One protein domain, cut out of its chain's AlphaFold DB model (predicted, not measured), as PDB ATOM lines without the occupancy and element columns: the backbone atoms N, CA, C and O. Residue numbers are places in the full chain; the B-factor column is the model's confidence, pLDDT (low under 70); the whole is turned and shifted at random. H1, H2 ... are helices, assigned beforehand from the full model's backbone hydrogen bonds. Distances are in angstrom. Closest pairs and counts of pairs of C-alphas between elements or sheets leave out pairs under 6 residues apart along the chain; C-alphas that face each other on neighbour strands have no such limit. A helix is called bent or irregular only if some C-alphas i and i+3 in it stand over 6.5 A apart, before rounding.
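What this domain is: This is residues 2 to 72 and 87 to 96 of the 202 residues of an uncharacterized protein of Brassica rapa subsp. pekinensis (UniProt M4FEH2). With little regular structure, this is one long helix, H2, with short H1 making a corner at its first end and short H3 following its last, while the long unnamed stretch 39 to 72 folds back beside H2. Residues 2 to 7 stick out. The printed part has 81 residues, 32 of them in three named helices, H1, H2, H3, with no named strand: all helix, loose, radius of gyration of the C-alphas 15.0 A, spans 43 by 29 by 21 A.

Where its parts are: H1, residues 5 to 10, begins at C-alpha 5 (-21.904, 10.550, -44.987). H2, residues 12 to 30, is 25.5 A long, with a kink of 29 degrees near residue 24; it is neither bent nor irregular, but only just: C-alphas 24 and 27 are 6.3 A apart. H3, residues 32 to 38, ends at C-alpha 38 (-48.267, 24.557, -29.935).

How they stand to each other: H1 and H2 are close but not clearly touching, about perpendicular at 79 degrees; their closest C-alphas, Ile 8 and Ala 15, are 7.0 A apart. H2 and H3 meet only through their link. H1 and H3 are apart. Every O i to N i+4 pair is within hydrogen-bond range in H1 and H3, 12 of 15 in H2.

The domain as a whole: The C-alphas farthest apart, Asp 2 and Ser 46, are 45.8 A apart. Both links are tight. Residues 73 to 86 are not printed; C-alphas 72 and 87 are 20.8 A apart across the cut. pLDDT is under 70 at residues 2, 43 to 49, 68 to 72 and 87 to 96.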
ATOM      1  N   ASP A   2     -14.973   9.876 -36.818       61.94
ATOM      2  CA  ASP A   2     -15.668  10.663 -37.840       61.94
ATOM      3  C   ASP A   2     -16.677   9.780 -38.569       61.94
ATOM      4  O   ASP A   2     -16.323   8.810 -39.241       61.94
ATOM      5  N   ILE A   3     -17.959  10.094 -38.401       74.81
ATOM      6  CA  ILE A   3     -19.043   9.419 -39.107       74.81
ATOM      7  C   ILE A   3     -19.138  10.068 -40.486       74.81
ATOM      8  O   ILE A   3     -19.634  11.184 -40.627       74.81
ATOM      9  N   SER A   4     -18.644   9.381 -41.515       85.38
ATOM     10  CA  SER A   4     -18.764   9.874 -42.887       85.38
ATOM     11  C   SER A   4     -20.203   9.734 -43.397       85.38
ATOM     12  O   SER A   4     -20.922   8.789 -43.059       85.38
ATOM     13  N   LEU A   5     -20.614  10.643 -44.287       84.12
ATOM     14  CA  LEU A   5     -21.904  10.550 -44.987       84.12
ATOM     15  C   LEU A   5     -22.060   9.220 -45.741       84.12
ATOM     16  O   LEU A   5     -23.170   8.709 -45.881       84.12
ATOM     17  N   GLN A   6     -20.944   8.628 -46.171       85.19
ATOM     18  CA  GLN A   6     -20.922   7.337 -46.847       85.19
ATOM     19  C   GLN A   6     -21.432   6.203 -45.951       85.19
ATOM     20  O   GLN A   6     -22.233   5.382 -46.398       85.19
ATOM     21  N   ILE A   7     -21.024   6.178 -44.677       85.38
ATOM     22  CA  ILE A   7     -21.472   5.166 -43.708       85.38
ATOM     23  C   ILE A   7     -22.980   5.292 -43.465       85.38
ATOM     24  O   ILE A   7     -23.682   4.282 -43.385       85.38
ATOM     25  N   ILE A   8     -23.494   6.524 -43.398       83.25
ATOM     26  CA  ILE A   8     -24.933   6.782 -43.249       83.25
ATOM     27  C   ILE A   8     -25.689   6.296 -44.487       83.25
ATOM     28  O   ILE A   8     -26.733   5.665 -44.355       83.25
ATOM     29  N   TYR A   9     -25.162   6.542 -45.689       87.06
ATOM     30  CA  TYR A   9     -25.812   6.120 -46.928       87.06
ATOM     31  C   TYR A   9     -25.853   4.592 -47.081       87.06
ATOM     32  O   TYR A   9     -26.876   4.038 -47.487       87.06
ATOM     33  N   GLN A  10     -24.777   3.904 -46.696       90.06
ATOM     34  CA  GLN A  10     -24.707   2.440 -46.701       90.06
ATOM     35  C   GLN A  10     -25.684   1.795 -45.713       90.06
ATOM     36  O   GLN A  10     -26.248   0.751 -46.027       90.06
ATOM     37  N   ASN A  11     -25.916   2.434 -44.563       90.81
ATOM     38  CA  ASN A  11     -26.800   1.949 -43.498       90.81
ATOM     39  C   ASN A  11     -28.116   2.739 -43.421       90.81
ATOM     40  O   ASN A  11     -28.720   2.882 -42.351       90.81
ATOM     41  N   ARG A  12     -28.542   3.330 -44.543       91.62
ATOM     42  CA  ARG A  12     -29.630   4.314 -44.556       91.62
ATOM     43  C   ARG A  12     -30.950   3.741 -44.065       91.62
ATOM     44  O   ARG A  12     -31.728   4.477 -43.467       91.62
ATOM     45  N   TYR A  13     -31.233   2.463 -44.315       92.50
ATOM     46  CA  TYR A  13     -32.494   1.875 -43.881       92.50
ATOM     47  C   TYR A  13     -32.482   1.666 -42.368       92.50
ATOM     48  O   TYR A  13     -33.455   2.028 -41.712       92.50
ATOM     49  N   SER A  14     -31.365   1.202 -41.804       91.19
ATOM     50  CA  SER A  14     -31.171   1.109 -40.354       91.19
ATOM     51  C   SER A  14     -31.259   2.482 -39.693       91.19
ATOM     52  O   SER A  14     -31.944   2.623 -38.681       91.19
ATOM     53  N   ALA A  15     -30.654   3.515 -40.290       90.75
ATOM     54  CA  ALA A  15     -30.753   4.889 -39.800       90.75
ATOM     55  C   ALA A  15     -32.204   5.402 -39.818       90.75
ATOM     56  O   ALA A  15     -32.694   5.909 -38.809       90.75
ATOM     57  N   ILE A  16     -32.929   5.213 -40.928       89.94
ATOM     58  CA  ILE A  16     -34.343   5.599 -41.053       89.94
ATOM     59  C   ILE A  16     -35.203   4.880 -40.009       89.94
ATOM     60  O   ILE A  16     -36.014   5.519 -39.338       89.94
ATOM     61  N   THR A  17     -35.030   3.565 -39.848       88.25
ATOM     62  CA  THR A  17     -35.763   2.778 -38.849       88.25
ATOM     63  C   THR A  17     -35.421   3.219 -37.427       88.25
ATOM     64  O   THR A  17     -36.330   3.347 -36.611       88.25
ATOM     65  N   GLY A  18     -34.153   3.525 -37.140       86.12
ATOM     66  CA  GLY A  18     -33.719   4.065 -35.852       86.12
ATOM     67  C   GLY A  18     -34.385   5.404 -35.522       86.12
ATOM     68  O   GLY A  18     -34.950   5.555 -34.441       86.12
ATOM     69  N   ILE A  19     -34.415   6.340 -36.476       88.25
ATOM     70  CA  ILE A  19     -35.090   7.639 -36.311       88.25
ATOM     71  C   ILE A  19     -36.597   7.447 -36.115       88.25
ATOM     72  O   ILE A  19     -37.174   8.004 -35.187       88.25
ATOM     73  N   LYS A  20     -37.243   6.623 -36.949       87.38
ATOM     74  CA  LYS A  20     -38.674   6.298 -36.821       87.38
ATOM     75  C   LYS A  20     -39.002   5.723 -35.441       87.38
ATOM     76  O   LYS A  20     -40.014   6.097 -34.845       87.38
ATOM     77  N   ASN A  21     -38.148   4.834 -34.935       84.00
ATOM     78  CA  ASN A  21     -38.283   4.256 -33.604       84.00
ATOM     79  C   ASN A  21     -38.192   5.340 -32.525       84.00
ATOM     80  O   ASN A  21     -39.076   5.435 -31.678       84.00
ATOM     81  N   PHE A  22     -37.177   6.202 -32.597       85.56
ATOM     82  CA  PHE A  22     -36.986   7.297 -31.646       85.56
ATOM     83  C   PHE A  22     -38.177   8.266 -31.631       85.56
ATOM     84  O   PHE A  22     -38.715   8.575 -30.568       85.56
ATOM     85  N   LEU A  23     -38.664   8.660 -32.811       86.56
ATOM     86  CA  LEU A  23     -39.854   9.500 -32.943       86.56
ATOM     87  C   LEU A  23     -41.078   8.859 -32.270       86.56
ATOM     88  O   LEU A  23     -41.804   9.520 -31.532       86.56
ATOM     89  N   THR A  24     -41.284   7.561 -32.490       81.19
ATOM     90  CA  THR A  24     -42.492   6.848 -32.053       81.19
ATOM     91  C   THR A  24     -42.458   6.442 -30.578       81.19
ATOM     92  O   THR A  24     -43.517   6.329 -29.963       81.19
ATOM     93  N   THR A  25     -41.279   6.209 -30.000       77.50
ATOM     94  CA  THR A  25     -41.127   5.701 -28.622       77.50
ATOM     95  C   THR A  25     -40.742   6.768 -27.615       77.50
ATOM     96  O   THR A  25     -41.160   6.676 -26.461       77.50
ATOM     97  N   VAL A  26     -39.959   7.762 -28.039       81.50
ATOM     98  CA  VAL A  26     -39.417   8.810 -27.172       81.50
ATOM     99  C   VAL A  26     -40.137  10.122 -27.447       81.50
ATOM    100  O   VAL A  26     -40.829  10.634 -26.567       81.50
ATOM    101  N   CYS A  27     -40.040  10.646 -28.673       85.00
ATOM    102  CA  CYS A  27     -40.555  11.984 -28.976       85.00
ATOM    103  C   CYS A  27     -42.072  12.087 -28.797       85.00
ATOM    104  O   CYS A  27     -42.555  13.075 -28.254       85.00
ATOM    105  N   SER A  28     -42.822  11.059 -29.201       81.56
ATOM    106  CA  SER A  28     -44.284  11.015 -29.056       81.56
ATOM    107  C   SER A  28     -44.778  11.050 -27.606       81.56
ATOM    108  O   SER A  28     -45.954  11.321 -27.373       81.56
ATOM    109  N   ARG A  29     -43.903  10.743 -26.641       76.81
ATOM    110  CA  ARG A  29     -44.227  10.696 -25.213       76.81
ATOM    111  C   ARG A  29     -43.713  11.920 -24.476       76.81
ATOM    112  O   ARG A  29     -44.449  12.489 -23.687       76.81
ATOM    113  N   ILE A  30     -42.457  12.294 -24.723       83.38
ATOM    114  CA  ILE A  30     -41.794  13.388 -24.002       83.38
ATOM    115  C   ILE A  30     -42.314  14.748 -24.459       83.38
ATOM    116  O   ILE A  30     -42.380  15.659 -23.651       83.38
ATOM    117  N   PHE A  31     -42.672  14.885 -25.737       85.12
ATOM    118  CA  PHE A  31     -43.111  16.162 -26.294       85.12
ATOM    119  C   PHE A  31     -44.629  16.240 -26.482       85.12
ATOM    120  O   PHE A  31     -45.091  17.107 -27.218       85.12
ATOM    121  N   SER A  32     -45.421  15.333 -25.899       82.19
ATOM    122  CA  SER A  32     -46.877  15.333 -26.108       82.19
ATOM    123  C   SER A  32     -47.543  16.607 -25.581       82.19
ATOM    124  O   SER A  32     -48.421  17.150 -26.246       82.19
ATOM    125  N   ASP A  33     -47.072  17.116 -24.446       80.50
ATOM    126  CA  ASP A  33     -47.494  18.362 -23.808       80.50
ATOM    127  C   ASP A  33     -47.136  19.597 -24.650       80.50
ATOM    128  O   ASP A  33     -47.993  20.436 -24.921       80.50
ATOM    129  N   ILE A  34     -45.893  19.674 -25.133       85.88
ATOM    130  CA  ILE A  34     -45.406  20.764 -25.986       85.88
ATOM    131  C   ILE A  34     -46.172  20.770 -27.307       85.88
ATOM    132  O   ILE A  34     -46.647  21.810 -27.758       85.88
ATOM    133  N   VAL A  35     -46.333  19.601 -27.926       84.00
ATOM    134  CA  VAL A  35     -47.079  19.457 -29.176       84.00
ATOM    135  C   VAL A  35     -48.544  19.853 -28.974       84.00
ATOM    136  O   VAL A  35     -49.098  20.549 -29.817       84.00
ATOM    137  N   GLN A  36     -49.163  19.493 -27.849       80.50
ATOM    138  CA  GLN A  36     -50.530  19.904 -27.532       80.50
ATOM    139  C   GLN A  36     -50.666  21.422 -27.329       80.50
ATOM    140  O   GLN A  36     -51.681  21.987 -27.726       80.50
ATOM    141  N   GLN A  37     -49.674  22.086 -26.732       82.19
ATOM    142  CA  GLN A  37     -49.699  23.540 -26.517       82.19
ATOM    143  C   GLN A  37     -49.498  24.337 -27.809       82.19
ATOM    144  O   GLN A  37     -50.081  25.407 -27.975       82.19
ATOM    145  N   VAL A  38     -48.645  23.841 -28.707       85.38
ATOM    146  CA  VAL A  38     -48.267  24.557 -29.935       85.38
ATOM    147  C   VAL A  38     -49.252  24.293 -31.076       85.38
ATOM    148  O   VAL A  38     -49.405  25.134 -31.965       85.38
ATOM    149  N   LEU A  39     -49.931  23.142 -31.084       82.56
ATOM    150  CA  LEU A  39     -50.903  22.825 -32.125       82.56
ATOM    151  C   LEU A  39     -52.236  23.567 -31.914       82.56
ATOM    152  O   LEU A  39     -52.786  23.543 -30.815       82.56
ATOM    153  N   PRO A  40     -52.816  24.170 -32.973       78.62
ATOM    154  CA  PRO A  40     -54.160  24.736 -32.908       78.62
ATOM    155  C   PRO A  40     -55.203  23.688 -32.503       78.62
ATOM    156  O   PRO A  40     -55.097  22.522 -32.889       78.62
ATOM    157  N   SER A  41     -56.276  24.111 -31.828       70.62
ATOM    158  CA  SER A  41     -57.339  23.212 -31.350       70.62
ATOM    159  C   SER A  41     -57.984  22.356 -32.450       70.62
ATOM    160  O   SER A  41     -58.513  21.295 -32.154       70.62
ATOM    161  N   SER A  42     -57.903  22.757 -33.726       71.62
ATOM    162  CA  SER A  42     -58.377  21.958 -34.869       71.62
ATOM    163  C   SER A  42     -57.606  20.648 -35.085       71.62
ATOM    164  O   SER A  42     -58.119  19.746 -35.744       71.62
ATOM    165  N   TYR A  43     -56.392  20.529 -34.543       67.94
ATOM    166  CA  TYR A  43     -55.562  19.319 -34.586       67.94
ATOM    167  C   TYR A  43     -55.739  18.432 -33.342       67.94
ATOM    168  O   TYR A  43     -55.190  17.328 -33.283       67.94
ATOM    169  N   ILE A  44     -56.514  18.910 -32.360       66.25
ATOM    170  CA  ILE A  44     -56.862  18.215 -31.123       66.25
ATOM    171  C   ILE A  44     -58.317  17.762 -31.256       66.25
ATOM    172  O   ILE A  44     -59.248  18.525 -31.018       66.25
ATOM    173  N   THR A  45     -58.536  16.514 -31.665       61.88
ATOM    174  CA  THR A  45     -59.898  15.997 -31.862       61.88
ATOM    175  C   THR A  45     -60.584  15.664 -30.531       61.88
ATOM    176  O   THR A  45     -61.771  15.930 -30.371       61.88
ATOM    177  N   SER A  46     -59.845  15.102 -29.561       64.00
ATOM    178  CA  SER A  46     -60.252  14.922 -28.154       64.00
ATOM    179  C   SER A  46     -59.063  14.482 -27.277       64.00
ATOM    180  O   SER A  46     -58.084  13.949 -27.797       64.00
ATOM    181  N   HIS A  47     -59.158  14.612 -25.945       64.06
ATOM    182  CA  HIS A  47     -58.111  14.167 -25.000       64.06
ATOM    183  C   HIS A  47     -57.788  12.660 -25.048       64.06
ATOM    184  O   HIS A  47     -56.735  12.247 -24.565       64.06
ATOM    185  N   ASN A  48     -58.667  11.850 -25.647       65.75
ATOM    186  CA  ASN A  48     -58.520  10.394 -25.746       65.75
ATOM    187  C   ASN A  48     -58.175   9.929 -27.172       65.75
ATOM    188  O   ASN A  48     -58.255   8.734 -27.464       65.75
ATOM    189  N   GLN A  49     -57.834  10.852 -28.075       69.00
ATOM    190  CA  GLN A  49     -57.461  10.538 -29.453       69.00
ATOM    191  C   GLN A  49     -56.046  11.026 -29.783       69.00
ATOM    192  O   GLN A  49     -55.593  12.020 -29.215       69.00
ATOM    193  N   PRO A  50     -55.338  10.347 -30.708       75.56
ATOM    194  CA  PRO A  50     -54.024  10.789 -31.152       75.56
ATOM    195  C   PRO A  50     -54.081  12.185 -31.779       75.56
ATOM    196  O   PRO A  50     -54.965  12.472 -32.585       75.56
ATOM    197  N   LEU A  51     -53.101  13.022 -31.449       81.00
ATOM    198  CA  LEU A  51     -52.911  14.333 -32.058       81.00
ATOM    199  C   LEU A  51     -52.596  14.198 -33.548       81.00
ATOM    200  O   LEU A  51     -51.797  13.350 -33.960       81.00
ATOM    201  N   ILE A  52     -53.179  15.086 -34.351       83.44
ATOM    202  CA  ILE A  52     -52.848  15.201 -35.770       83.44
ATOM    203  C   ILE A  52     -51.573  16.036 -35.888       83.44
ATOM    204  O   ILE A  52     -51.601  17.249 -35.693       83.44
ATOM    205  N   ILE A  53     -50.450  15.396 -36.213       85.06
ATOM    206  CA  ILE A  53     -49.157  16.079 -36.338       85.06
ATOM    207  C   ILE A  53     -48.965  16.590 -37.774       85.06
ATOM    208  O   ILE A  53     -48.921  15.778 -38.705       85.06
ATOM    209  N   PRO A  54     -48.805  17.910 -37.989       84.44
ATOM    210  CA  PRO A  54     -48.477  18.461 -39.298       84.44
ATOM    211  C   PRO A  54     -47.215  17.814 -39.883       84.44
ATOM    212  O   PRO A  54     -46.232  17.582 -39.185       84.44
ATOM    213  N   GLY A  55     -47.242  17.511 -41.182       85.44
ATOM    214  CA  GLY A  55     -46.141  16.821 -41.866       85.44
ATOM    215  C   GLY A  55     -46.144  15.294 -41.717       85.44
ATOM    216  O   GLY A  55     -45.301  14.633 -42.329       85.44
ATOM    217  N   PHE A  56     -47.098  14.721 -40.971       85.94
ATOM    218  CA  PHE A  56     -47.319  13.279 -40.885       85.94
ATOM    219  C   PHE A  56     -48.622  12.852 -41.600       85.94
ATOM    220  O   PHE A  56     -49.600  13.595 -41.571       85.94
ATOM    221  N   PRO A  57     -48.665  11.664 -42.244       87.19
ATOM    222  CA  PRO A  57     -47.575  10.695 -42.374       87.19
ATOM    223  C   PRO A  57     -46.424  11.209 -43.248       87.19
ATOM    224  O   PRO A  57     -46.625  11.633 -44.385       87.19
ATOM    225  N   HIS A  58     -45.200  11.130 -42.724       87.56
ATOM    226  CA  HIS A  58     -44.008  11.556 -43.445       87.56
ATOM    227  C   HIS A  58     -43.619  10.484 -44.478       87.56
ATOM    228  O   HIS A  58     -43.613   9.297 -44.131       87.56
ATOM    229  N   PRO A  59     -43.210  10.837 -45.715       84.81
ATOM    230  CA  PRO A  59     -42.864   9.854 -46.749       84.81
ATOM    231  C   PRO A  59     -41.791   8.836 -46.335       84.81
ATOM    232  O   PRO A  59     -41.804   7.699 -46.805       84.81
ATOM    233  N   THR A  60     -40.873   9.239 -45.452       86.56
ATOM    234  CA  THR A  60     -39.765   8.396 -44.966       86.56
ATOM    235  C   THR A  60     -40.057   7.741 -43.618       86.56
ATOM    236  O   THR A  60     -39.648   6.606 -43.394       86.56
ATOM    237  N   PHE A  61     -40.756   8.435 -42.714       85.19
ATOM    238  CA  PHE A  61     -40.908   7.996 -41.317       85.19
ATOM    239  C   PHE A  61     -42.295   7.412 -41.017       85.19
ATOM    240  O   PHE A  61     -42.485   6.794 -39.975       85.19
ATOM    241  N   GLY A  62     -43.235   7.513 -41.960       83.06
ATOM    242  CA  GLY A  62     -44.605   7.041 -41.793       83.06
ATOM    243  C   GLY A  62     -45.405   7.937 -40.854       83.06
ATOM    244  O   GLY A  62     -45.077   9.109 -40.692       83.06
ATOM    245  N   SER A  63     -46.473   7.394 -40.275       83.88
ATOM    246  CA  SER A  63     -47.286   8.072 -39.258       83.88
ATOM    247  C   SER A  63     -46.607   8.041 -37.890       83.88
ATOM    248  O   SER A  63     -45.929   7.070 -37.555       83.88
ATOM    249  N   ILE A  64     -46.865   9.065 -37.083       83.94
ATOM    250  CA  ILE A  64     -46.552   9.098 -35.655       83.94
ATOM    251  C   ILE A  64     -47.866   9.234 -34.888       83.94
ATOM    252  O   ILE A  64     -48.751   9.975 -35.308       83.94
ATOM    253  N   ASN A  65     -47.986   8.519 -33.774       82.62
ATOM    254  CA  ASN A  65     -49.129   8.634 -32.877       82.62
ATOM    255  C   ASN A  65     -48.653   9.305 -31.589       82.62
ATOM    256  O   ASN A  65     -47.823   8.740 -30.881       82.62
ATOM    257  N   VAL A  66     -49.171  10.497 -31.301       82.00
ATOM    258  CA  VAL A  66     -48.876  11.268 -30.083       82.00
ATOM    259  C   VAL A  66     -50.171  11.370 -29.289       82.00
ATOM    260  O   VAL A  66     -51.164  11.845 -29.830       82.00
ATOM    261  N   MET A  67     -50.202  10.893 -28.044       74.25
ATOM    262  CA  MET A  67     -51.416  10.930 -27.219       74.25
ATOM    263  C   MET A  67     -51.376  12.154 -26.282       74.25
ATOM    264  O   MET A  67     -50.394  12.291 -25.555       74.25
ATOM    265  N   PRO A  68     -52.410  13.018 -26.258       65.19
ATOM    266  CA  PRO A  68     -52.423  14.270 -25.488       65.19
ATOM    267  C   PRO A  68     -52.694  14.107 -23.983       65.19
ATOM    268  O   PRO A  68     -52.894  15.092 -23.283       65.19
ATOM    269  N   SER A  69     -52.728  12.884 -23.455       62.53
ATOM    270  CA  SER A  69     -52.931  12.654 -22.026       62.53
ATOM    271  C   SER A  69     -51.931  11.635 -21.504       62.53
ATOM    272  O   SER A  69     -51.930  10.467 -21.904       62.53
ATOM    273  N   VAL A  70     -51.097  12.087 -20.568       54.91
ATOM    274  CA  VAL A  70     -50.547  11.223 -19.530       54.91
ATOM    275  C   VAL A  70     -51.734  10.727 -18.706       54.91
ATOM    276  O   VAL A  70     -52.142  11.358 -17.737       54.91
ATOM    277  N   ALA A  71     -52.333   9.604 -19.103       47.00
ATOM    278  CA  ALA A  71     -53.129   8.827 -18.168       47.00
ATOM    279  C   ALA A  71     -52.177   8.436 -17.034       47.00
ATOM    280  O   ALA A  71     -51.389   7.512 -17.192       47.00
ATOM    281  N   SER A  72     -52.191   9.253 -15.981       39.00
ATOM    282  CA  SER A  72     -51.627   9.070 -14.650       39.00
ATOM    283  C   SER A  72     -50.347   8.235 -14.609       39.00
ATOM    284  O   SER A  72     -50.369   7.007 -14.689       39.00
ATOM    285  N   GLY A  87     -35.072  -1.683 -20.607       46.97
ATOM    286  CA  GLY A  87     -34.132  -0.571 -20.410       46.97
ATOM    287  C   GLY A  87     -34.842   0.785 -20.269       46.97
ATOM    288  O   GLY A  87     -35.763   1.071 -21.029       46.97
ATOM    289  N   ILE A  88     -34.404   1.644 -19.333       42.16
ATOM    290  CA  ILE A  88     -34.953   3.010 -19.117       42.16
ATOM    291  C   ILE A  88     -34.855   3.870 -20.397       42.16
ATOM    292  O   ILE A  88     -35.646   4.781 -20.606       42.16
ATOM    293  N   TRP A  89     -33.953   3.504 -21.308       47.72
ATOM    294  CA  TRP A  89     -33.889   3.990 -22.684       47.72
ATOM    295  C   TRP A  89     -33.595   2.809 -23.610       47.72
ATOM    296  O   TRP A  89     -32.537   2.785 -24.217       47.72
ATOM    297  N   GLY A  90     -34.460   1.789 -23.660       44.16
ATOM    298  CA  GLY A  90     -34.288   0.559 -24.454       44.16
ATOM    299  C   GLY A  90     -34.119   0.791 -25.966       44.16
ATOM    300  O   GLY A  90     -34.998   0.463 -26.763       44.16
ATOM    301  N   TRP A  91     -32.980   1.365 -26.368       47.84
ATOM    302  CA  TRP A  91     -32.551   1.657 -27.729       47.84
ATOM    303  C   TRP A  91     -32.166   0.350 -28.394       47.84
ATOM    304  O   TRP A  91     -31.000   0.050 -28.634       47.84
ATOM    305  N   ASN A  92     -33.169  -0.453 -28.703       49.41
ATOM    306  CA  ASN A  92     -32.995  -1.508 -29.663       49.41
ATOM    307  C   ASN A  92     -33.581  -1.024 -30.988       49.41
ATOM    308  O   ASN A  92     -34.790  -1.050 -31.185       49.41
ATOM    309  N   ALA A  93     -32.736  -0.585 -31.925       45.19
ATOM    310  CA  ALA A  93     -33.179  -0.212 -33.273       45.19
ATOM    311  C   ALA A  93     -33.951  -1.347 -33.988       45.19
ATOM    312  O   ALA A  93     -34.673  -1.089 -34.950       45.19
ATOM    313  N   SER A  94     -33.840  -2.593 -33.503       47.38
ATOM    314  CA  SER A  94     -34.591  -3.739 -34.016       47.38
ATOM    315  C   SER A  94     -36.001  -3.912 -33.432       47.38
ATOM    316  O   SER A  94     -36.786  -4.644 -34.027       47.38
ATOM    317  N   CYS A  95     -36.384  -3.242 -32.333       51.75
ATOM    318  CA  CYS A  95     -37.631  -3.585 -31.629       51.75
ATOM    319  C   CYS A  95     -38.932  -3.096 -32.300       51.75
ATOM    320  O   CYS A  95     -39.993  -3.616 -31.967       51.75
ATOM    321  N   ILE A  96     -38.875  -2.160 -33.263       62.00
ATOM    322  CA  ILE A  96     -40.069  -1.638 -33.979       62.00
ATOM    323  C   ILE A  96     -39.931  -1.725 -35.510       62.00
ATOM    324  O   ILE A  96     -40.774  -1.228 -36.258       62.00
TER     325      ILE A  96